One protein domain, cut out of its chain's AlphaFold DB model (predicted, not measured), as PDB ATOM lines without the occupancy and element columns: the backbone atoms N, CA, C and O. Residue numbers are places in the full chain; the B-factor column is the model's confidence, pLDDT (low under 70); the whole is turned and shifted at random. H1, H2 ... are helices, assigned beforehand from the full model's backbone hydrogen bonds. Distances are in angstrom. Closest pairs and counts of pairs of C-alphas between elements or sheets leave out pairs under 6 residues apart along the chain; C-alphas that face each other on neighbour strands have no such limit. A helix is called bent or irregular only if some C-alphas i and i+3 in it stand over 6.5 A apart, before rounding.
ATOM      1  N   PRO A 422      44.605 -14.856  34.648       59.00
ATOM      2  CA  PRO A 422      44.484 -14.637  33.200       59.00
ATOM      3  C   PRO A 422      43.188 -15.223  32.616       59.00
ATOM      4  O   PRO A 422      42.605 -14.659  31.692       59.00
ATOM      5  N   ILE A 423      42.675 -16.302  33.214       56.50
ATOM      6  CA  ILE A 423      41.380 -16.899  32.861       56.50
ATOM      7  C   ILE A 423      40.229 -15.925  33.165       56.50
ATOM      8  O   ILE A 423      39.316 -15.769  32.360       56.50
ATOM      9  N   SER A 424      40.298 -15.203  34.286       59.12
ATOM     10  CA  SER A 424      39.298 -14.202  34.670       59.12
ATOM     11  C   SER A 424      39.249 -13.017  33.704       59.12
ATOM     12  O   SER A 424      38.162 -12.490  33.488       59.12
ATOM     13  N   GLU A 425      40.377 -12.564  33.152       64.00
ATOM     14  CA  GLU A 425      40.382 -11.459  32.178       64.00
ATOM     15  C   GLU A 425      39.771 -11.878  30.843       64.00
ATOM     16  O   GLU A 425      39.009 -11.124  30.236       64.00
ATOM     17  N   VAL A 426      40.058 -13.106  30.405       64.25
ATOM     18  CA  VAL A 426      39.460 -13.688  29.201       64.25
ATOM     19  C   VAL A 426      37.947 -13.844  29.374       64.25
ATOM     20  O   VAL A 426      37.192 -13.462  28.481       64.25
ATOM     21  N   ILE A 427      37.492 -14.324  30.536       60.62
ATOM     22  CA  ILE A 427      36.066 -14.436  30.872       60.62
ATOM     23  C   ILE A 427      35.390 -13.061  30.875       60.62
ATOM     24  O   ILE A 427      34.356 -12.889  30.235       60.62
ATOM     25  N   GLU A 428      35.976 -12.069  31.549       65.62
ATOM     26  CA  GLU A 428      35.435 -10.706  31.608       65.62
ATOM     27  C   GLU A 428      35.332 -10.103  30.194       65.62
ATOM     28  O   GLU A 428      34.304  -9.529  29.834       65.62
ATOM     29  N   LYS A 429      36.342 -10.319  29.341       73.25
ATOM     30  CA  LYS A 429      36.352  -9.846  27.950       73.25
ATOM     31  C   LYS A 429      35.294 -10.526  27.074       73.25
ATOM     32  O   LYS A 429      34.663  -9.847  26.268       73.25
ATOM     33  N   LEU A 430      35.090 -11.835  27.225       73.31
ATOM     34  CA  LEU A 430      34.161 -12.617  26.397       73.31
ATOM     35  C   LEU A 430      32.700 -12.535  26.874       73.31
ATOM     36  O   LEU A 430      31.791 -12.550  26.048       73.31
ATOM     37  N   PHE A 431      32.464 -12.408  28.184       72.69
ATOM     38  CA  PHE A 431      31.139 -12.557  28.801       72.69
ATOM     39  C   PHE A 431      30.634 -11.297  29.526       72.69
ATOM     40  O   PHE A 431      29.574 -11.342  30.151       72.69
ATOM     41  N   SER A 432      31.328 -10.154  29.427       71.62
ATOM     42  CA  SER A 432      30.979  -8.895  30.123       71.62
ATOM     43  C   SER A 432      29.499  -8.506  30.046       71.62
ATOM     44  O   SER A 432      28.911  -8.107  31.050       71.62
ATOM     45  N   LYS A 433      28.871  -8.631  28.869       76.44
ATOM     46  CA  LYS A 433      27.458  -8.269  28.669       76.44
ATOM     47  C   LYS A 433      26.499  -9.214  29.402       76.44
ATOM     48  O   LYS A 433      25.477  -8.767  29.909       76.44
ATOM     49  N   GLN A 434      26.828 -10.501  29.463       78.12
ATOM     50  CA  GLN A 434      26.008 -11.524  30.119       78.12
ATOM     51  C   GLN A 434      26.217 -11.508  31.638       78.12
ATOM     52  O   GLN A 434      25.246 -11.572  32.381       78.12
ATOM     53  N   LEU A 435      27.453 -11.307  32.107       72.88
ATOM     54  CA  LEU A 435      27.786 -11.174  33.534       72.88
ATOM     55  C   LEU A 435      27.133  -9.947  34.190       72.88
ATOM     56  O   LEU A 435      26.796  -9.985  35.370       72.88
ATOM     57  N   ARG A 436      26.911  -8.874  33.418       75.38
ATOM     58  CA  ARG A 436      26.153  -7.683  33.842       75.38
ATOM     59  C   ARG A 436      24.634  -7.845  33.735       75.38
ATOM     60  O   ARG A 436      23.911  -6.919  34.075       75.38
ATOM     61  N   ASN A 437      24.126  -8.976  33.247       84.75
ATOM     62  CA  ASN A 437      22.695  -9.246  33.266       84.75
ATOM     63  C   ASN A 437      22.325  -9.921  34.592       84.75
ATOM     64  O   ASN A 437      22.750 -11.041  34.879       84.75
ATOM     65  N   GLN A 438      21.494  -9.248  35.381       83.50
ATOM     66  CA  GLN A 438      21.080  -9.700  36.703       83.50
ATOM     67  C   GLN A 438      20.366 -11.063  36.687       83.50
ATOM     68  O   GLN A 438      20.603 -11.889  37.570       83.50
ATOM     69  N   SER A 439      19.515 -11.333  35.688       85.62
ATOM     70  CA  SER A 439      18.803 -12.616  35.604       85.62
ATOM     71  C   SER A 439      19.774 -13.755  35.309       85.62
ATOM     72  O   SER A 439      19.771 -14.766  36.011       85.62
ATOM     73  N   PHE A 440      20.671 -13.554  34.343       85.25
ATOM     74  CA  PHE A 440      21.732 -14.502  34.019       85.25
ATOM     75  C   PHE A 440      22.622 -14.785  35.234       85.25
ATOM     76  O   PHE A 440      22.809 -15.944  35.590       85.25
ATOM     77  N   ALA A 441      23.094 -13.743  35.925       83.69
ATOM     78  CA  ALA A 441      23.921 -13.862  37.123       83.69
ATOM     79  C   ALA A 441      23.241 -14.678  38.237       83.69
ATOM     80  O   ALA A 441      23.877 -15.531  38.863       83.69
ATOM     81  N   LYS A 442      21.940 -14.455  38.464       85.56
ATOM     82  CA  LYS A 442      21.148 -15.188  39.460       85.56
ATOM     83  C   LYS A 442      21.020 -16.672  39.110       85.56
ATOM     84  O   LYS A 442      21.303 -17.518  39.957       85.56
ATOM     85  N   TYR A 443      20.616 -16.995  37.881       88.31
ATOM     86  CA  TYR A 443      20.442 -18.389  37.455       88.31
ATOM     87  C   TYR A 443      21.772 -19.132  37.328       88.31
ATOM     88  O   TYR A 443      21.849 -20.295  37.715       88.31
ATOM     89  N   PHE A 444      22.831 -18.458  36.875       88.06
ATOM     90  CA  PHE A 444      24.182 -19.009  36.859       88.06
ATOM     91  C   PHE A 444      24.669 -19.343  38.272       88.06
ATOM     92  O   PHE A 444      25.166 -20.442  38.496       88.06
ATOM     93  N   SER A 445      24.485 -18.435  39.236       85.69
ATOM     94  CA  SER A 445      24.899 -18.672  40.627       85.69
ATOM     95  C   SER A 445      24.147 -19.859  41.235       85.69
ATOM     96  O   SER A 445      24.757 -20.722  41.858       85.69
ATOM     97  N   LEU A 446      22.833 -19.957  40.998       87.19
ATOM     98  CA  LEU A 446      22.035 -21.109  41.426       87.19
ATOM     99  C   LEU A 446      22.527 -22.419  40.787       87.19
ATOM    100  O   LEU A 446      22.719 -23.409  41.491       87.19
ATOM    101  N   PHE A 447      22.754 -22.413  39.469       89.56
ATOM    102  CA  PHE A 447      23.303 -23.556  38.740       89.56
ATOM    103  C   PHE A 447      24.664 -23.969  39.299       89.56
ATOM    104  O   PHE A 447      24.878 -25.151  39.543       89.56
ATOM    105  N   PHE A 448      25.554 -23.008  39.553       88.38
ATOM    106  CA  PHE A 448      26.865 -23.258  40.133       88.38
ATOM    107  C   PHE A 448      26.746 -23.989  41.470       88.38
ATOM    108  O   PHE A 448      27.337 -25.051  41.628       88.38
ATOM    109  N   TYR A 449      25.935 -23.486  42.405       84.88
ATOM    110  CA  TYR A 449      25.787 -24.133  43.710       84.88
ATOM    111  C   TYR A 449      25.185 -25.539  43.599       84.88
ATOM    112  O   TYR A 449      25.634 -26.453  44.293       84.88
ATOM    113  N   PHE A 450      24.213 -25.742  42.706       85.12
ATOM    114  CA  PHE A 450      23.682 -27.077  42.426       85.12
ATOM    115  C   PHE A 450      24.754 -27.999  41.824       85.12
ATOM    116  O   PHE A 450      24.892 -29.146  42.242       85.12
ATOM    117  N   TYR A 451      25.567 -27.485  40.903       83.94
ATOM    118  CA  TYR A 451      26.661 -28.210  40.268       83.94
ATOM    119  C   TYR A 451      27.760 -28.602  41.265       83.94
ATOM    120  O   TYR A 451      28.249 -29.728  41.237       83.94
ATOM    121  N   THR A 452      28.134 -27.710  42.185       80.56
ATOM    122  CA  THR A 452      29.223 -27.953  43.144       80.56
ATOM    123  C   THR A 452      28.808 -28.729  44.383       80.56
ATOM    124  O   THR A 452      29.656 -29.364  44.997       80.56
ATOM    125  N   LEU A 453      27.541 -28.649  44.794       78.19
ATOM    126  CA  LEU A 453      27.073 -29.230  46.060       78.19
ATOM    127  C   LEU A 453      26.005 -30.305  45.849       78.19
ATOM    128  O   LEU A 453      26.055 -31.349  46.491       78.19
ATOM    129  N   GLY A 454      25.063 -30.070  44.936       78.38
ATOM    130  CA  GLY A 454      23.972 -31.000  44.639       78.38
ATOM    131  C   GLY A 454      24.437 -32.235  43.873       78.38
ATOM    132  O   GLY A 454      24.105 -33.352  44.261       78.38
ATOM    133  N   ILE A 455      25.244 -32.055  42.821       81.19
ATOM    134  CA  ILE A 455      25.751 -33.177  42.018       81.19
ATOM    135  C   ILE A 455      26.615 -34.135  42.859       81.19
ATOM    136  O   ILE A 455      26.328 -35.330  42.828       81.19
ATOM    137  N   PRO A 456      27.600 -33.681  43.665       77.69
ATOM    138  CA  PRO A 456      28.361 -34.590  44.525       77.69
ATOM    139  C   PRO A 456      27.501 -35.347  45.538       77.69
ATOM    140  O   PRO A 456      27.740 -36.531  45.752       77.69
ATOM    141  N   ALA A 457      26.474 -34.706  46.105       77.44
ATOM    142  CA  ALA A 457      25.550 -35.356  47.036       77.44
ATOM    143  C   ALA A 457      24.675 -36.421  46.347       77.44
ATOM    144  O   ALA A 457      24.423 -37.485  46.905       77.44
ATOM    145  N   LEU A 458      24.221 -36.167  45.117       80.88
ATOM    146  CA  LEU A 458      23.490 -37.161  44.323       80.88
ATOM    147  C   LEU A 458      24.389 -38.335  43.928       80.88
ATOM    148  O   LEU A 458      23.994 -39.488  44.075       80.88
ATOM    149  N   ILE A 459      25.610 -38.049  43.468       80.06
ATOM    150  CA  ILE A 459      26.595 -39.078  43.116       80.06
ATOM    151  C   ILE A 459      26.944 -39.920  44.342       80.06
ATOM    152  O   ILE A 459      27.042 -41.137  44.224       80.06
ATOM    153  N   SER A 460      27.093 -39.318  45.523       75.69
ATOM    154  CA  SER A 460      27.423 -40.059  46.739       75.69
ATOM    155  C   SER A 460      26.294 -40.997  47.173       75.69
ATOM    156  O   SER A 460      26.556 -42.140  47.541       75.69
ATOM    157  N   LEU A 461      25.035 -40.568  47.042       81.12
ATOM    158  CA  LEU A 461      23.869 -41.421  47.284       81.12
ATOM    159  C   LEU A 461      23.769 -42.568  46.272       81.12
ATOM    160  O   LEU A 461      23.535 -43.707  46.668       81.12
ATOM    161  N   LEU A 462      23.989 -42.287  44.983       81.81
ATOM    162  CA  LEU A 462      24.033 -43.317  43.938       81.81
ATOM    163  C   LEU A 462      25.163 -44.319  44.185       81.81
ATOM    164  O   LEU A 462      24.968 -45.519  44.041       81.81
ATOM    165  N   THR A 463      26.329 -43.833  44.605       77.88
ATOM    166  CA  THR A 463      27.483 -44.673  44.941       77.88
ATOM    167  C   THR A 463      27.162 -45.578  46.126       77.88
ATOM    168  O   THR A 463      27.422 -46.774  46.061       77.88
ATOM    169  N   LEU A 464      26.537 -45.042  47.180       79.88
ATOM    170  CA  LEU A 464      26.104 -45.842  48.325       79.88
ATOM    171  C   LEU A 464      25.096 -46.920  47.906       79.88
ATOM    172  O   LEU A 464      25.222 -48.066  48.326       79.88
ATOM    173  N   PHE A 465      24.124 -46.564  47.065       82.44
ATOM    174  CA  PHE A 465      23.153 -47.515  46.532       82.44
ATOM    175  C   PHE A 465      23.836 -48.649  45.760       82.44
ATOM    176  O   PHE A 465      23.550 -49.809  46.032       82.44
ATOM    177  N   LEU A 466      24.762 -48.328  44.851       80.06
ATOM    178  CA  LEU A 466      25.495 -49.328  44.067       80.06
ATOM    179  C   LEU A 466      26.347 -50.246  44.949       80.06
ATOM    180  O   LEU A 466      26.397 -51.445  44.704       80.06
ATOM    181  N   ILE A 467      26.972 -49.702  45.997       77.00
ATOM    182  CA  ILE A 467      27.746 -50.489  46.965       77.00
ATOM    183  C   ILE A 467      26.848 -51.494  47.699       77.00
ATOM    184  O   ILE A 467      27.178 -52.674  47.763       77.00
ATOM    185  N   VAL A 468      25.706 -51.040  48.224       78.31
ATOM    186  CA  VAL A 468      24.747 -51.911  48.928       78.31
ATOM    187  C   VAL A 468      24.150 -52.946  47.975       78.31
ATOM    188  O   VAL A 468      23.962 -54.100  48.349       78.31
ATOM    189  N   TYR A 469      23.871 -52.546  46.735       78.12
ATOM    190  CA  TYR A 469      23.355 -53.434  45.702       78.12
ATOM    191  C   TYR A 469      24.357 -54.551  45.374       78.12
ATOM    192  O   TYR A 469      23.991 -55.724  45.367       78.12
ATOM    193  N   ASP A 470      25.636 -54.222  45.195       73.12
ATOM    194  CA  ASP A 470      26.673 -55.226  44.953       73.12
ATOM    195  C   ASP A 470      26.898 -56.155  46.149       73.12
ATOM    196  O   ASP A 470      27.115 -57.347  45.947       73.12
ATOM    197  N   GLU A 471      26.808 -55.655  47.385       71.31
ATOM    198  CA  GLU A 471      26.899 -56.492  48.589       71.31
ATOM    199  C   GLU A 471      25.735 -57.491  48.688       71.31
ATOM    200  O   GLU A 471      25.935 -58.642  49.070       71.31
ATOM    201  N   GLN A 472      24.521 -57.072  48.320       74.25
ATOM    202  CA  GLN A 472      23.323 -57.911  48.414       74.25
ATOM    203  C   GLN A 472      23.177 -58.903  47.257       74.25
ATOM    204  O   GLN A 472      22.640 -59.992  47.460       74.25
ATOM    205  N   PHE A 473      23.618 -58.534  46.051       74.06
ATOM    206  CA  PHE A 473      23.325 -59.287  44.827       74.06
ATOM    207  C   PHE A 473      24.567 -59.809  44.089       74.06
ATOM    208  O   PHE A 473      24.418 -60.576  43.140       74.06
ATOM    209  N   GLY A 474      25.782 -59.434  44.502       64.56
ATOM    210  CA  GLY A 474      27.034 -59.945  43.927       64.56
ATOM    211  C   GLY A 474      27.285 -59.522  42.474       64.56
ATOM    212  O   GLY A 474      27.920 -60.251  41.719       64.56
ATOM    213  N   THR A 475      26.752 -58.374  42.052       66.50
ATOM    214  CA  THR A 475      26.667 -57.987  40.634       66.50
ATOM    215  C   THR A 475      27.868 -57.208  40.078       66.50
ATOM    216  O   THR A 475      27.912 -56.972  38.871       66.50
ATOM    217  N   ASN A 476      28.833 -56.794  40.914       65.88
ATOM    218  CA  ASN A 476      30.005 -55.965  40.552       65.88
ATOM    219  C   ASN A 476      29.679 -54.678  39.742       65.88
ATOM    220  O   ASN A 476      30.508 -54.142  38.996       65.88
ATOM    221  N   THR A 477      28.460 -54.156  39.878       69.81
ATOM    222  CA  THR A 477      27.948 -52.975  39.172       69.81
ATOM    223  C   THR A 477      28.629 -51.678  39.596       69.81
ATOM    224  O   THR A 477      28.801 -50.779  38.767       69.81
ATOM    225  N   PHE A 478      29.066 -51.568  40.850       71.38
ATOM    226  CA  PHE A 478      29.814 -50.434  41.377       71.38
ATOM    227  C   PHE A 478      31.146 -50.274  40.639       71.38
ATOM    228  O   PHE A 478      31.408 -49.214  40.066       71.38
ATOM    229  N   THR A 479      31.950 -51.339  40.574       64.25
ATOM    230  CA  THR A 479      33.285 -51.318  39.958       64.25
ATOM    231  C   THR A 479      33.211 -50.991  38.462       64.25
ATOM    232  O   THR A 479      33.972 -50.144  37.977       64.25
ATOM    233  N   SER A 480      32.226 -51.557  37.750       64.94
ATOM    234  CA  SER A 480      31.936 -51.231  36.342       64.94
ATOM    235  C   SER A 480      31.534 -49.759  36.151       64.94
ATOM    236  O   SER A 480      32.033 -49.066  35.257       64.94
ATOM    237  N   THR A 481      30.678 -49.239  37.034       68.56
ATOM    238  CA  THR A 481      30.203 -47.850  36.973       68.56
ATOM    239  C   THR A 481      31.338 -46.852  37.209       68.56
ATOM    240  O   THR A 481      31.452 -45.870  36.471       68.56
ATOM    241  N   VAL A 482      32.213 -47.102  38.188       68.00
ATOM    242  CA  VAL A 482      33.370 -46.236  38.483       68.00
ATOM    243  C   VAL A 482      34.294 -46.115  37.268       68.00
ATOM    244  O   VAL A 482      34.658 -45.001  36.885       68.00
ATOM    245  N   HIS A 483      34.609 -47.234  36.610       62.38
ATOM    246  CA  HIS A 483      35.469 -47.245  35.424       62.38
ATOM    247  C   HIS A 483      34.839 -46.498  34.244       62.38
ATOM    248  O   HIS A 483      35.496 -45.670  33.611       62.38
ATOM    249  N   LYS A 484      33.542 -46.711  33.992       67.06
ATOM    250  CA  LYS A 484      32.814 -46.047  32.900       67.06
ATOM    251  C   LYS A 484      32.802 -44.520  33.032       67.06
ATOM    252  O   LYS A 484      32.871 -43.805  32.030       67.06
ATOM    253  N   TYR A 485      32.717 -44.001  34.258       67.75
ATOM    254  CA  TYR A 485      32.537 -42.568  34.508       67.75
ATOM    255  C   TYR A 485      33.793 -41.833  35.001       67.75
ATOM    256  O   TYR A 485      33.721 -40.625  35.235       67.75
ATOM    257  N   GLN A 486      34.963 -42.479  35.075       62.97
ATOM    258  CA  GLN A 486      36.205 -41.832  35.534       62.97
ATOM    259  C   GLN A 486      36.546 -40.540  34.760       62.97
ATOM    260  O   GLN A 486      36.876 -39.510  35.351       62.97
ATOM    261  N   TYR A 487      36.359 -40.540  33.437       63.00
ATOM    262  CA  TYR A 487      36.600 -39.369  32.588       63.00
ATOM    263  C   TYR A 487      35.554 -38.267  32.786       63.00
ATOM    264  O   TYR A 487      35.866 -37.084  32.655       63.00
ATOM    265  N   HIS A 488      34.323 -38.639  33.152       73.50
ATOM    266  CA  HIS A 488      33.258 -37.684  33.459       73.50
ATOM    267  C   HIS A 488      33.562 -36.954  34.770       73.50
ATOM    268  O   HIS A 488      33.340 -35.749  34.866       73.50
ATOM    269  N   LEU A 489      34.144 -37.657  35.747       70.56
ATOM    270  CA  LEU A 489      34.629 -37.061  36.990       70.56
ATOM    271  C   LEU A 489      35.808 -36.106  36.735       70.56
ATOM    272  O   LEU A 489      35.838 -35.001  37.278       70.56
ATOM    273  N   GLY A 490      36.738 -36.480  35.849       67.19
ATOM    274  CA  GLY A 490      37.817 -35.593  35.399       67.19
ATOM    275  C   GLY A 490      37.298 -34.321  34.717       67.19
ATOM    276  O   GLY A 490      37.713 -33.213  35.065       67.19
ATOM    277  N   ALA A 491      36.336 -34.459  33.801       72.88
ATOM    278  CA  ALA A 491      35.675 -33.327  33.157       72.88
ATOM    279  C   ALA A 491      34.923 -32.451  34.172       72.88
ATOM    280  O   ALA A 491      35.030 -31.227  34.117       72.88
ATOM    281  N   TYR A 492      34.223 -33.061  35.135       80.62
ATOM    282  CA  TYR A 492      33.535 -32.354  36.215       80.62
ATOM    283  C   TYR A 492      34.495 -31.464  37.014       80.62
ATOM    284  O   TYR A 492      34.239 -30.273  37.188       80.62
ATOM    285  N   LEU A 493      35.637 -32.009  37.444       74.81
ATOM    286  CA  LEU A 493      36.652 -31.254  38.185       74.81
ATOM    287  C   LEU A 493      37.227 -30.097  37.355       74.81
ATOM    288  O   LEU A 493      37.377 -28.988  37.869       74.81
ATOM    289  N   PHE A 494      37.503 -30.331  36.070       74.12
ATOM    290  CA  PHE A 494      38.003 -29.297  35.164       74.12
ATOM    291  C   PHE A 494      36.991 -28.158  34.968       74.12
ATOM    292  O   PHE A 494      37.337 -26.986  35.130       74.12
ATOM    293  N   PHE A 495      35.728 -28.481  34.675       77.81
ATOM    294  CA  PHE A 495      34.678 -27.475  34.513       77.81
ATOM    295  C   PHE A 495      34.395 -26.725  35.811       77.81
ATOM    296  O   PHE A 495      34.162 -25.521  35.763       77.81
ATOM    297  N   ASN A 496      34.479 -27.385  36.968       78.94
ATOM    298  CA  ASN A 496      34.303 -26.729  38.261       78.94
ATOM    299  C   ASN A 496      35.325 -25.592  38.465       78.94
ATOM    300  O   ASN A 496      34.942 -24.481  38.824       78.94
ATOM    301  N   LEU A 497      36.604 -25.808  38.123       74.81
ATOM    302  CA  LEU A 497      37.638 -24.758  38.183       74.81
ATOM    303  C   LEU A 497      37.300 -23.540  37.305       74.81
ATOM    304  O   LEU A 497      37.487 -22.390  37.715       74.81
ATOM    305  N   VAL A 498      36.781 -23.785  36.101       75.25
ATOM    306  CA  VAL A 498      36.361 -22.720  35.178       75.25
ATOM    307  C   VAL A 498      35.137 -21.984  35.727       75.25
ATOM    308  O   VAL A 498      35.127 -20.754  35.776       75.25
ATOM    309  N   LEU A 499      34.125 -22.716  36.195       81.94
ATOM    310  CA  LEU A 499      32.879 -22.158  36.719       81.94
ATOM    311  C   LEU A 499      33.090 -21.341  38.004       81.94
ATOM    312  O   LEU A 499      32.451 -20.301  38.158       81.94
ATOM    313  N   ILE A 500      34.026 -21.738  38.876       79.69
ATOM    314  CA  ILE A 500      34.445 -20.942  40.045       79.69
ATOM    315  C   ILE A 500      34.936 -19.560  39.596       79.69
ATOM    316  O   ILE A 500      34.509 -18.541  40.138       79.69
ATOM    317  N   SER A 501      35.771 -19.508  38.555       72.88
ATOM    318  CA  SER A 501      36.301 -18.241  38.029       72.88
ATOM    319  C   SER A 501      35.189 -17.341  37.469       72.88
ATOM    320  O   SER A 501      35.230 -16.121  37.633       72.88
ATOM    321  N   PHE A 502      34.168 -17.927  36.835       75.00
ATOM    322  CA  PHE A 502      32.972 -17.203  36.392       75.00
ATOM    323  C   PHE A 502      32.134 -16.681  37.568       75.00
ATOM    324  O   PHE A 502      31.654 -15.545  37.522       75.00
ATOM    325  N   LEU A 503      31.970 -17.473  38.631       81.19
ATOM    326  CA  LEU A 503      31.242 -17.057  39.831       81.19
ATOM    327  C   LEU A 503      31.927 -15.875  40.516       81.19
ATOM    328  O   LEU A 503      31.256 -14.898  40.837       81.19
ATOM    329  N   GLU A 504      33.255 -15.911  40.653       74.19
ATOM    330  CA  GLU A 504      34.032 -14.793  41.202       74.19
ATOM    331  C   GLU A 504      33.800 -13.493  40.421       74.19
ATOM    332  O   GLU A 504      33.660 -12.427  41.021       74.19
ATOM    333  N   GLN A 505      33.708 -13.557  39.087       75.50
ATOM    334  CA  GLN A 505      33.355 -12.380  38.281       75.50
ATOM    335  C   GLN A 505      31.909 -11.940  38.488       75.50
ATOM    336  O   GLN A 505      31.629 -10.745  38.528       75.50
ATOM    337  N   THR A 506      30.992 -12.891  38.634       77.50
ATOM    338  CA  THR A 506      29.566 -12.616  38.838       77.50
ATOM    339  C   THR A 506      29.321 -11.927  40.186       77.50
ATOM    340  O   THR A 506      28.537 -10.978  40.273       77.50
ATOM    341  N   TRP A 507      30.044 -12.335  41.233       78.06
ATOM    342  CA  TRP A 507      29.975 -11.720  42.560       78.06
ATOM    343  C   TRP A 507      30.427 -10.261  42.585       78.06
ATOM    344  O   TRP A 507      29.871  -9.497  43.365       78.06
ATOM    345  N   LYS A 508      31.331  -9.836  41.689       77.06
ATOM    346  CA  LYS A 508      31.710  -8.414  41.563       77.06
ATOM    347  C   LYS A 508      30.531  -7.502  41.215       77.06
ATOM    348  O   LYS A 508      30.610  -6.306  41.476       77.06
ATOM    349  N   TYR A 509      29.483  -8.045  40.591       76.81
ATOM    350  CA  TYR A 509      28.324  -7.276  40.140       76.81
ATOM    351  C   TYR A 509      27.086  -7.480  41.018       76.81
ATOM    352  O   TYR A 509      26.400  -6.502  41.299       76.81
ATOM    353  N   TYR A 510      26.783  -8.719  41.434       78.56
ATOM    354  CA  TYR A 510      25.466  -9.044  42.004       78.56
ATOM    355  C   TYR A 510      25.453  -9.836  43.324       78.56
ATOM    356  O   TYR A 510      24.366 -10.208  43.751       78.56
ATOM    357  N   GLU A 511      26.596 -10.084  43.983       77.12
ATOM    358  CA  GLU A 511      26.704 -10.696  45.337       77.12
ATOM    359  C   GLU A 511      25.679 -11.821  45.660       77.12
ATOM    360  O   GLU A 511      25.177 -11.950  46.778       77.12
ATOM    361  N   TYR A 512      25.339 -12.670  44.679       80.69
ATOM    362  CA  TYR A 512      24.407 -13.786  44.869       80.69
ATOM    363  C   TYR A 512      25.091 -14.944  45.613       80.69
ATOM    364  O   TYR A 512      25.550 -15.935  45.030       80.69
ATOM    365  N   HIS A 513      25.179 -14.805  46.932       76.62
ATOM    366  CA  HIS A 513      25.709 -15.821  47.837       76.62
ATOM    367  C   HIS A 513      24.730 -16.989  48.028       76.62
ATOM    368  O   HIS A 513      23.530 -16.871  47.784       76.62
ATOM    369  N   LEU A 514      25.232 -18.130  48.508       76.00
ATOM    370  CA  LEU A 514      24.428 -19.333  48.760       76.00
ATOM    371  C   LEU A 514      23.237 -19.066  49.705       76.00
ATOM    372  O   LEU A 514      22.160 -19.639  49.534       76.00
ATOM    373  N   SER A 515      23.410 -18.141  50.654       75.69
ATOM    374  CA  SER A 515      22.381 -17.687  51.601       75.69
ATOM    375  C   SER A 515      21.178 -16.999  50.948       75.69
ATOM    376  O   SER A 515      20.116 -16.928  51.560       75.69
ATOM    377  N   TYR A 516      21.310 -16.534  49.702       80.00
ATOM    378  CA  TYR A 516      20.199 -15.998  48.914       80.00
ATOM    379  C   TYR A 516      19.224 -17.099  48.457       80.00
ATOM    380  O   TYR A 516      18.049 -16.825  48.224       80.00
ATOM    381  N   PHE A 517      19.695 -18.343  48.324       82.88
ATOM    382  CA  PHE A 517      18.920 -19.450  47.756       82.88
ATOM    383  C   PHE A 517      18.458 -20.476  48.797       82.88
ATOM    384  O   PHE A 517      17.457 -21.154  48.580       82.88
ATOM    385  N   ILE A 518      19.180 -20.620  49.913       82.50
ATOM    386  CA  ILE A 518      18.957 -21.690  50.895       82.50
ATOM    387  C   ILE A 518      18.973 -21.122  52.319       82.50
ATOM    388  O   ILE A 518      19.775 -20.252  52.648       82.50
ATOM    389  N   SER A 519      18.107 -21.645  53.196       82.94
ATOM    390  CA  SER A 519      18.063 -21.231  54.604       82.94
ATOM    391  C   SER A 519      19.267 -21.738  55.411       82.94
ATOM    392  O   SER A 519      19.740 -22.862  55.226       82.94
ATOM    393  N   ALA A 520      19.719 -20.938  56.381       77.38
ATOM    394  CA  ALA A 520      20.856 -21.276  57.243       77.38
ATOM    395  C   ALA A 520      20.667 -22.601  58.000       77.38
ATOM    396  O   ALA A 520      21.602 -23.391  58.127       77.38
ATOM    397  N   ASN A 521      19.443 -22.871  58.466       80.00
ATOM    398  CA  ASN A 521      19.114 -24.109  59.173       80.00
ATOM    399  C   ASN A 521      19.206 -25.336  58.261       80.00
ATOM    400  O   ASN A 521      19.726 -26.370  58.682       80.00
ATOM    401  N   PHE A 522      18.724 -25.230  57.019       82.44
ATOM    402  CA  PHE A 522      18.837 -26.314  56.047       82.44
ATOM    403  C   PHE A 522      20.300 -26.553  55.653       82.44
ATOM    404  O   PHE A 522      20.744 -27.700  55.617       82.44
ATOM    405  N   TRP A 523      21.068 -25.481  55.437       81.44
ATOM    406  CA  TRP A 523      22.489 -25.577  55.108       81.44
ATOM    407  C   TRP A 523      23.303 -26.231  56.226       81.44
ATOM    408  O   TRP A 523      23.988 -27.215  55.974       81.44
ATOM    409  N   ARG A 524      23.167 -25.775  57.481       76.75
ATOM    410  CA  ARG A 524      23.884 -26.369  58.627       76.75
ATOM    411  C   ARG A 524      23.566 -27.852  58.813       76.75
ATOM    412  O   ARG A 524      24.473 -28.640  59.059       76.75
ATOM    413  N   LYS A 525      22.296 -28.250  58.656       80.25
ATOM    414  CA  LYS A 525      21.915 -29.671  58.677       80.25
ATOM    415  C   LYS A 525      22.584 -30.438  57.536       80.25
ATOM    416  O   LYS A 525      23.171 -31.485  57.783       80.25
ATOM    417  N   SER A 526      22.537 -29.905  56.317       77.25
ATOM    418  CA  SER A 526      23.136 -30.542  55.138       77.25
ATOM    419  C   SER A 526      24.647 -30.716  55.291       77.25
ATOM    420  O   SER A 526      25.154 -31.800  55.031       77.25
ATOM    421  N   VAL A 527      25.352 -29.693  55.789       74.50
ATOM    422  CA  VAL A 527      26.795 -29.759  56.058       74.50
ATOM    423  C   VAL A 527      27.107 -30.870  57.058       74.50
ATOM    424  O   VAL A 527      27.908 -31.751  56.759       74.50
ATOM    425  N   LYS A 528      26.410 -30.898  58.199       75.50
ATOM    426  CA  LYS A 528      26.637 -31.902  59.243       75.50
ATOM    427  C   LYS A 528      26.384 -33.336  58.763       75.50
ATOM    428  O   LYS A 528      27.167 -34.230  59.064       75.50
ATOM    429  N   TYR A 529      25.297 -33.573  58.028       75.94
ATOM    430  CA  TYR A 529      24.956 -34.922  57.565       75.94
ATOM    431  C   TYR A 529      25.823 -35.377  56.384       75.94
ATOM    432  O   TYR A 529      26.345 -36.492  56.409       75.94
ATOM    433  N   PHE A 530      26.012 -34.533  55.365       73.56
ATOM    434  CA  PHE A 530      26.755 -34.931  54.168       73.56
ATOM    435  C   PHE A 530      28.271 -34.867  54.359       73.56
ATOM    436  O   PHE A 530      28.958 -35.851  54.089       73.56
ATOM    437  N   PHE A 531      28.800 -33.743  54.845       69.56
ATOM    438  CA  PHE A 531      30.248 -33.537  54.910       69.56
ATOM    439  C   PHE A 531      30.888 -34.223  56.113       69.56
ATOM    440  O   PHE A 531      31.962 -34.801  55.960       69.56
ATOM    441  N   SER A 532      30.230 -34.204  57.276       68.38
ATOM    442  CA  SER A 532      30.831 -34.733  58.506       68.38
ATOM    443  C   SER A 532      30.587 -36.230  58.726       68.38
ATOM    444  O   SER A 532      31.313 -36.851  59.499       68.38
ATOM    445  N   ILE A 533      29.588 -36.831  58.063       70.25
ATOM    446  CA  ILE A 533      29.196 -38.235  58.294       70.25
ATOM    447  C   ILE A 533      29.184 -39.045  56.995       70.25
ATOM    448  O   ILE A 533      29.905 -40.036  56.887       70.25
ATOM    449  N   HIS A 534      28.393 -38.635  55.999       76.00
ATOM    450  CA  HIS A 534      28.167 -39.447  54.800       76.00
ATOM    451  C   HIS A 534      29.408 -39.582  53.905       76.00
ATOM    452  O   HIS A 534      29.795 -40.704  53.585       76.00
ATOM    453  N   TYR A 535      30.066 -38.481  53.517       72.81
ATOM    454  CA  TYR A 535      31.249 -38.552  52.647       72.81
ATOM    455  C   TYR A 535      32.416 -39.348  53.258       72.81
ATOM    456  O   TYR A 535      33.001 -40.158  52.534       72.81
ATOM    457  N   PRO A 536      32.758 -39.195  54.555       69.06
ATOM    458  CA  PRO A 536      33.794 -40.015  55.187       69.06
ATOM    459  C   PRO A 536      33.469 -41.512  55.199       69.06
ATOM    460  O   PRO A 536      34.351 -42.330  54.928       69.06
ATOM    461  N   LEU A 537      32.211 -41.865  55.491       72.31
ATOM    462  CA  LEU A 537      31.752 -43.253  55.501       72.31
ATOM    463  C   LEU A 537      31.842 -43.858  54.099       72.31
ATOM    464  O   LEU A 537      32.491 -44.883  53.914       72.31
ATOM    465  N   LEU A 538      31.261 -43.177  53.108       73.44
ATOM    466  CA  LEU A 538      31.266 -43.626  51.719       73.44
ATOM    467  C   LEU A 538      32.690 -43.811  51.190       73.44
ATOM    468  O   LEU A 538      32.991 -44.834  50.588       73.44
ATOM    469  N   SER A 539      33.576 -42.854  51.471       69.62
ATOM    470  CA  SER A 539      34.979 -42.927  51.048       69.62
ATOM    471  C   SER A 539      35.703 -44.117  51.682       69.62
ATOM    472  O   SER A 539      36.475 -44.791  51.006       69.62
ATOM    473  N   SER A 540      35.430 -44.415  52.957       68.69
ATOM    474  CA  SER A 540      36.003 -45.585  53.638       68.69
ATOM    475  C   SER A 540      35.495 -46.894  53.026       68.69
ATOM    476  O   SER A 540      36.290 -47.790  52.757       68.69
ATOM    477  N   CYS A 541      34.194 -46.987  52.728       72.69
ATOM    478  CA  CYS A 541      33.613 -48.141  52.040       72.69
ATOM    479  C   CYS A 541      34.219 -48.334  50.642       72.69
ATOM    480  O   CYS A 541      34.626 -49.441  50.306       72.69
ATOM    481  N   SER A 542      34.347 -47.267  49.847       73.50
ATOM    482  CA  SER A 542      34.951 -47.343  48.512       73.50
ATOM    483  C   SER A 542      36.414 -47.793  48.554       73.50
ATOM    484  O   SER A 542      36.824 -48.582  47.710       73.50
ATOM    485  N   VAL A 543      37.196 -47.342  49.543       73.19
ATOM    486  CA  VAL A 543      38.582 -47.803  49.736       73.19
ATOM    487  C   VAL A 543      38.618 -49.275  50.125       73.19
ATOM    488  O   VAL A 543      39.393 -50.026  49.544       73.19
ATOM    489  N   ALA A 544      37.781 -49.709  51.069       73.44
ATOM    490  CA  ALA A 544      37.732 -51.108  51.479       73.44
ATOM    491  C   ALA A 544      37.382 -52.037  50.303       73.44
ATOM    492  O   ALA A 544      38.030 -53.067  50.126       73.44
ATOM    493  N   ILE A 545      36.414 -51.640  49.469       75.00
ATOM    494  CA  ILE A 545      36.035 -52.374  48.254       75.00
ATOM    495  C   ILE A 545      37.187 -52.389  47.253       75.00
ATOM    496  O   ILE A 545      37.553 -53.457  46.779       75.00
ATOM    497  N   PHE A 546      37.816 -51.241  46.991       77.88
ATOM    498  CA  PHE A 546      38.975 -51.165  46.101       77.88
ATOM    499  C   PHE A 546      40.116 -52.082  46.562       77.88
ATOM    500  O   PHE A 546      40.638 -52.856  45.768       77.88
ATOM    501  N   MET A 547      40.479 -52.043  47.848       79.19
ATOM    502  CA  MET A 547      41.518 -52.911  48.410       79.19
ATOM    503  C   MET A 547      41.160 -54.389  48.225       79.19
ATOM    504  O   MET A 547      42.004 -55.173  47.796       79.19
ATOM    505  N   ARG A 548      39.909 -54.766  48.520       80.81
ATOM    506  CA  ARG A 548      39.415 -56.136  48.348       80.81
ATOM    507  C   ARG A 548      39.481 -56.580  46.887       80.81
ATOM    508  O   ARG A 548      39.937 -57.685  46.621       80.81
ATOM    509  N   ASP A 549      39.070 -55.724  45.958       78.12
ATOM    510  CA  ASP A 549      39.095 -56.019  44.525       78.12
ATOM    511  C   ASP A 549      40.533 -56.181  44.013       78.12
ATOM    512  O   ASP A 549      40.811 -57.123  43.276       78.12
ATOM    513  N   VAL A 550      41.467 -55.331  44.463       84.69
ATOM    514  CA  VAL A 550      42.899 -55.460  44.147       84.69
ATOM    515  C   VAL A 550      43.443 -56.816  44.604       84.69
ATOM    516  O   VAL A 550      44.141 -57.494  43.849       84.69
ATOM    517  N   TYR A 551      43.115 -57.234  45.829       86.88
ATOM    518  CA  TYR A 551      43.548 -58.525  46.359       86.88
ATOM    519  C   TYR A 551      42.901 -59.711  45.646       86.88
ATOM    520  O   TYR A 551      43.601 -60.671  45.322       86.88
ATOM    521  N   ARG A 552      41.600 -59.624  45.342       84.81
ATOM    522  CA  ARG A 552      40.877 -60.628  44.555       84.81
ATOM    523  C   ARG A 552      41.535 -60.830  43.189       84.81
ATOM    524  O   ARG A 552      41.896 -61.953  42.860       84.81
ATOM    525  N   MET A 553      41.763 -59.751  42.439       78.06
ATOM    526  CA  MET A 553      42.382 -59.813  41.109       78.06
ATOM    527  C   MET A 553      43.805 -60.364  41.150       78.06
ATOM    528  O   MET A 553      44.205 -61.132  40.280       78.06
ATOM    529  N   SER A 554      44.584 -59.996  42.167       82.06
ATOM    530  CA  SER A 554      45.928 -60.548  42.325       82.06
ATOM    531  C   SER A 554      45.919 -62.056  42.584       82.06
ATOM    532  O   SER A 554      46.808 -62.757  42.099       82.06
ATOM    533  N   ASN A 555      44.927 -62.558  43.321       82.88
ATOM    534  CA  ASN A 555      44.759 -63.991  43.524       82.88
ATOM    535  C   ASN A 555      44.336 -64.682  42.216       82.88
ATOM    536  O   ASN A 555      44.981 -65.629  41.783       82.88
ATOM    537  N   GLU A 556      43.306 -64.153  41.549       79.81
ATOM    538  CA  GLU A 556      42.713 -64.742  40.340       79.81
ATOM    539  C   GLU A 556      43.663 -64.762  39.130       79.81
ATOM    540  O   GLU A 556      43.708 -65.758  38.410       79.81
ATOM    541  N   TYR A 557      44.425 -63.687  38.898       73.75
ATOM    542  CA  TYR A 557      45.256 -63.543  37.693       73.75
ATOM    543  C   TYR A 557      46.761 -63.619  37.961       73.75
ATOM    544  O   TYR A 557      47.534 -63.976  37.074       73.75
ATOM    545  N   GLY A 558      47.194 -63.265  39.171       67.44
ATOM    546  CA  GLY A 558      48.605 -63.267  39.556       67.44
ATOM    547  C   GLY A 558      49.061 -64.539  40.265       67.44
ATOM    548  O   GLY A 558      50.267 -64.734  40.404       67.44
ATOM    549  N   ASN A 559      48.130 -65.380  40.740       73.31
ATOM    550  CA  ASN A 559      48.397 -66.456  41.703       73.31
ATOM    551  C   ASN A 559      49.173 -65.967  42.944       73.31
ATOM    552  O   ASN A 559      49.939 -66.720  43.546       73.31
ATOM    553  N   ILE A 560      49.015 -64.688  43.310       77.88
ATOM    554  CA  ILE A 560      49.616 -64.110  44.514       77.88
ATOM    555  C   ILE A 560      48.492 -63.845  45.506       77.88
ATOM    556  O   ILE A 560      47.758 -62.859  45.383       77.88
ATOM    557  N   GLU A 561      48.388 -64.723  46.495       83.62
ATOM    558  CA  GLU A 561      47.434 -64.601  47.590       83.62
ATOM    559  C   GLU A 561      47.981 -63.668  48.679       83.62
ATOM    560  O   GLU A 561      49.146 -63.749  49.066       83.62
ATOM    561  N   ALA A 562      47.141 -62.756  49.173       85.12
ATOM    562  CA  ALA A 562      47.491 -61.887  50.291       85.12
ATOM    563  C   ALA A 562      46.943 -62.450  51.608       85.12
ATOM    564  O   ALA A 562      45.756 -62.780  51.660       85.12
ATOM    565  N   PRO A 563      47.713 -62.458  52.710       85.69
ATOM    566  CA  PRO A 563      47.206 -62.862  54.015       85.69
ATOM    567  C   PRO A 563      46.025 -61.994  54.458       85.69
ATOM    568  O   PRO A 563      46.147 -60.768  54.511       85.69
ATOM    569  N   GLU A 564      44.912 -62.613  54.855       83.56
ATOM    570  CA  GLU A 564      43.674 -61.916  55.245       83.56
ATOM    571  C   GLU A 564      43.911 -60.860  56.341       83.56
ATOM    572  O   GLU A 564      43.469 -59.717  56.229       83.56
ATOM    573  N   ASN A 565      44.723 -61.192  57.349       80.00
ATOM    574  CA  ASN A 565      45.114 -60.264  58.415       80.00
ATOM    575  C   ASN A 565      45.785 -58.990  57.880       80.00
ATOM    576  O   ASN A 565      45.564 -57.897  58.407       80.00
ATOM    577  N   ILE A 566      46.600 -59.113  56.827       83.00
ATOM    578  CA  ILE A 566      47.263 -57.972  56.195       83.00
ATOM    579  C   ILE A 566      46.269 -57.181  55.344       83.00
ATOM    580  O   ILE A 566      46.289 -55.951  55.396       83.00
ATOM    581  N   GLN A 567      45.360 -57.850  54.630       84.31
ATOM    582  CA  GLN A 567      44.295 -57.177  53.883       84.31
ATOM    583  C   GLN A 567      43.428 -56.313  54.814       84.31
ATOM    584  O   GLN A 567      43.200 -55.133  54.536       84.31
ATOM    585  N   ILE A 568      43.017 -56.868  55.959       79.00
ATOM    586  CA  ILE A 568      42.237 -56.169  56.988       79.00
ATOM    587  C   ILE A 568      43.038 -55.000  57.566       79.00
ATOM    588  O   ILE A 568      42.534 -53.875  57.610       79.00
ATOM    589  N   LEU A 569      44.293 -55.233  57.967       78.06
ATOM    590  CA  LEU A 569      45.160 -54.194  58.523       78.06
ATOM    591  C   LEU A 569      45.343 -53.034  57.542       78.06
ATOM    592  O   LEU A 569      45.258 -51.877  57.946       78.06
ATOM    593  N   GLN A 570      45.576 -53.322  56.263       80.25
ATOM    594  CA  GLN A 570      45.758 -52.291  55.248       80.25
ATOM    595  C   GLN A 570      44.456 -51.581  54.897       80.25
ATOM    596  O   GLN A 570      44.470 -50.365  54.738       80.25
ATOM    597  N   SER A 571      43.330 -52.293  54.839       74.38
ATOM    598  CA  SER A 571      42.010 -51.682  54.665       74.38
ATOM    599  C   SER A 571      41.704 -50.710  55.807       74.38
ATOM    600  O   SER A 571      41.355 -49.552  55.563       74.38
ATOM    601  N   MET A 572      41.947 -51.120  57.057       70.81
ATOM    602  CA  MET A 572      41.843 -50.243  58.224       70.81
ATOM    603  C   MET A 572      42.833 -49.084  58.137       70.81
ATOM    604  O   MET A 572      42.452 -47.937  58.345       70.81
ATOM    605  N   PHE A 573      44.093 -49.350  57.800       70.12
ATOM    606  CA  PHE A 573      45.130 -48.332  57.711       70.12
ATOM    607  C   PHE A 573      44.805 -47.279  56.648       70.12
ATOM    608  O   PHE A 573      44.775 -46.097  56.967       70.12
ATOM    609  N   PHE A 574      44.504 -47.662  55.409       68.12
ATOM    610  CA  PHE A 574      44.152 -46.707  54.359       68.12
ATOM    611  C   PHE A 574      42.844 -45.971  54.677       68.12
ATOM    612  O   PHE A 574      42.791 -44.753  54.521       68.12
ATOM    613  N   SER A 575      41.832 -46.646  55.228       65.00
ATOM    614  CA  SER A 575      40.569 -45.998  55.617       65.00
ATOM    615  C   SER A 575      40.755 -44.990  56.764       65.00
ATOM    616  O   SER A 575      40.296 -43.850  56.688       65.00
ATOM    617  N   ILE A 576      41.497 -45.356  57.811       59.59
ATOM    618  CA  ILE A 576      41.719 -44.525  59.006       59.59
ATOM    619  C   ILE A 576      42.757 -43.425  58.744       59.59
ATOM    620  O   ILE A 576      42.594 -42.298  59.206       59.59
ATOM    621  N   PHE A 577      43.833 -43.705  58.010       54.44
ATOM    622  CA  PHE A 577      44.929 -42.751  57.826       54.44
ATOM    623  C   PHE A 577      44.702 -41.790  56.659       54.44
ATOM    624  O   PHE A 577      45.055 -40.618  56.776       54.44
ATOM    625  N   VAL A 578      44.083 -42.242  55.561       54.03
ATOM    626  CA  VAL A 578      43.698 -41.338  54.468       54.03
ATOM    627  C   VAL A 578      42.457 -40.565  54.888       54.03
ATOM    628  O   VAL A 578      42.519 -39.345  54.970       54.03
ATOM    629  N   PHE A 579      41.364 -41.233  55.262       51.66
ATOM    630  CA  PHE A 579      40.101 -40.544  55.538       51.66
ATOM    631  C   PHE A 579      39.806 -40.315  57.010       51.66
ATOM    632  O   PHE A 579      39.235 -39.284  57.303       51.66
ATOM    633  N   GLY A 580      40.210 -41.153  57.961       44.72
ATOM    634  CA  GLY A 580      40.028 -40.829  59.387       44.72
ATOM    635  C   GLY A 580      40.815 -39.578  59.806       44.72
ATOM    636  O   GLY A 580      40.264 -38.692  60.456       44.72
ATOM    637  N   TYR A 581      42.067 -39.432  59.357       45.69
ATOM    638  CA  TYR A 581      42.869 -38.230  59.608       45.69
ATOM    639  C   TYR A 581      42.406 -37.019  58.781       45.69
ATOM    640  O   TYR A 581      42.273 -35.937  59.357       45.69
ATOM    641  N   LEU A 582      42.123 -37.165  57.474       44.53
ATOM    642  CA  LEU A 582      41.563 -36.063  56.668       44.53
ATOM    643  C   LEU A 582      40.155 -35.685  57.144       44.53
ATOM    644  O   LEU A 582      39.871 -34.514  57.331       44.53
ATOM    645  N   SER A 583      39.282 -36.641  57.432       44.31
ATOM    646  CA  SER A 583      37.940 -36.390  57.959       44.31
ATOM    647  C   SER A 583      38.006 -35.773  59.352       44.31
ATOM    648  O   SER A 583      37.496 -34.685  59.534       44.31
ATOM    649  N   MET A 584      38.715 -36.317  60.342       44.75
ATOM    650  CA  MET A 584      38.730 -35.675  61.670       44.75
ATOM    651  C   MET A 584      39.433 -34.308  61.681       44.75
ATOM    652  O   MET A 584      38.962 -33.368  62.329       44.75
ATOM    653  N   SER A 585      40.545 -34.163  60.952       44.31
ATOM    654  CA  SER A 585      41.346 -32.926  60.962       44.31
ATOM    655  C   SER A 585      40.786 -31.841  60.042       44.31
ATOM    656  O   SER A 585      41.012 -30.651  60.282       44.31
ATOM    657  N   VAL A 586      40.094 -32.244  58.973       43.94
ATOM    658  CA  VAL A 586      39.578 -31.347  57.940       43.94
ATOM    659  C   VAL A 586      38.057 -31.225  58.021       43.94
ATOM    660  O   VAL A 586      37.587 -30.137  57.759       43.94
ATOM    661  N   SER A 587      37.274 -32.212  58.474       47.88
ATOM    662  CA  SER A 587      35.802 -32.102  58.597       47.88
ATOM    663  C   SER A 587      35.377 -30.998  59.548       47.88
ATOM    664  O   SER A 587      34.514 -30.221  59.177       47.88
ATOM    665  N   SER A 588      35.977 -30.872  60.737       52.72
ATOM    666  CA  SER A 588      35.633 -29.768  61.655       52.72
ATOM    667  C   SER A 588      35.976 -28.403  61.045       52.72
ATOM    668  O   SER A 588      35.211 -27.451  61.147       52.72
ATOM    669  N   ARG A 589      37.097 -28.325  60.315       57.03
ATOM    670  CA  ARG A 589      37.541 -27.106  59.625       57.03
ATOM    671  C   ARG A 589      36.772 -26.813  58.334       57.03
ATOM    672  O   ARG A 589      36.616 -25.645  58.005       57.03
ATOM    673  N   ILE A 590      36.315 -27.828  57.604       54.66
ATOM    674  CA  ILE A 590      35.467 -27.744  56.406       54.66
ATOM    675  C   ILE A 590      34.052 -27.410  56.822       54.66
ATOM    676  O   ILE A 590      33.427 -26.617  56.139       54.66
ATOM    677  N   GLU A 591      33.547 -27.964  57.918       58.53
ATOM    678  CA  GLU A 591      32.263 -27.594  58.499       58.53
ATOM    679  C   GLU A 591      32.296 -26.113  58.886       58.53
ATOM    680  O   GLU A 591      31.501 -25.334  58.363       58.53
ATOM    681  N   ASP A 592      33.309 -25.683  59.647       60.41
ATOM    682  CA  ASP A 592      33.528 -24.270  59.973       60.41
ATOM    683  C   ASP A 592      33.700 -23.390  58.724       60.41
ATOM    684  O   ASP A 592      33.143 -22.296  58.650       60.41
ATOM    685  N   PHE A 593      34.470 -23.836  57.726       57.53
ATOM    686  CA  PHE A 593      34.692 -23.095  56.481       57.53
ATOM    687  C   PHE A 593      33.426 -23.024  55.621       57.53
ATOM    688  O   PHE A 593      33.104 -21.960  55.110       57.53
ATOM    689  N   SER A 594      32.667 -24.108  55.500       59.78
ATOM    690  CA  SER A 594      31.429 -24.193  54.712       59.78
ATOM    691  C   SER A 594      30.300 -23.396  55.361       59.78
ATOM    692  O   SER A 594      29.478 -22.798  54.663       59.78
ATOM    693  N   ILE A 595      30.275 -23.328  56.695       62.19
ATOM    694  CA  ILE A 595      29.403 -22.418  57.443       62.19
ATOM    695  C   ILE A 595      29.852 -20.967  57.221       62.19
ATOM    696  O   ILE A 595      29.018 -20.119  56.916       62.19
ATOM    697  N   LYS A 596      31.158 -20.674  57.271       61.81
ATOM    698  CA  LYS A 596      31.687 -19.324  57.006       61.81
ATOM    699  C   LYS A 596      31.452 -18.848  55.574       61.81
ATOM    700  O   LYS A 596      31.084 -17.696  55.406       61.81
ATOM    701  N   VAL A 597      31.602 -19.705  54.560       57.75
ATOM    702  CA  VAL A 597      31.319 -19.402  53.140       57.75
ATOM    703  C   VAL A 597      29.837 -19.085  52.924       57.75
ATOM    704  O   VAL A 597      29.500 -18.230  52.109       57.75
ATOM    705  N   PHE A 598      28.947 -19.716  53.692       60.44
ATOM    706  CA  PHE A 598      27.527 -19.368  53.723       60.44
ATOM    707  C   PHE A 598      27.260 -18.019  54.417       60.44
ATOM    708  O   PHE A 598      26.351 -17.287  54.024       60.44
ATOM    709  N   GLU A 599      28.054 -17.688  55.440       53.72
ATOM    710  CA  GLU A 599      27.913 -16.498  56.287       53.72
ATOM    711  C   GLU A 599      28.707 -15.265  55.822       53.72
ATOM    712  O   GLU A 599      28.625 -14.245  56.511       53.72
ATOM    713  N   ILE A 600      29.426 -15.295  54.684       48.91
ATOM    714  CA  ILE A 600      30.056 -14.091  54.104       48.91
ATOM    715  C   ILE A 600      28.945 -13.084  53.779       48.91
ATOM    716  O   ILE A 600      28.348 -13.083  52.705       48.91
TER     717      ILE A 600
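Overview. This is residues 422 to 600 of the 630 residues of an uncharacterized protein of Methanosarcina mazei (UniProt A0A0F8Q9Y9). Two long helical pairs, H2 with bent H3 and bent H4 with bent H5, meet where H2 touches H4b, with short H1 at one end. The printed part has 179 residues with five named helices, H1 to H5 in order: all helix. It is loose, with a radius of gyration of the C-alphas of 20.5 A, and spans 63 by 33 by 31 A.

Arrangement. Begin at H1, residues 422 to 435, irregular with C-alphas 430 and 433 8.3 A apart; H2, 438 to 473, follows. H3, 477 to 510, H4, 520 to 558, and H5, 564 to 599, each assigned as one helix by hydrogen bonds, bend into arms a and b: C-alphas 484 and 487 are 7.7 A apart, 532 and 535 7.0 A, 585 and 588 6.6 A. H2 touches H3b, closest C-alphas Ala 441 and Thr 506 at 6.0 A, and H4b, Leu 464 and Leu 538 at 6.6 A. H4b and H5a form a hairpin at a shallow tilt of 28 degrees. In H3a, H4b and H5b every O i to N i+4 pair is within hydrogen-bond range.

Along the chain. Find C-alpha 422 at (44.484, -14.637, 33.200); H5 ends at C-alpha 599, (27.913, -16.498, 56.287).

Size, cuts and confidence. The printed part has no cut and no long link; pLDDT is under 70 at 54 residues, among them 574 to 600.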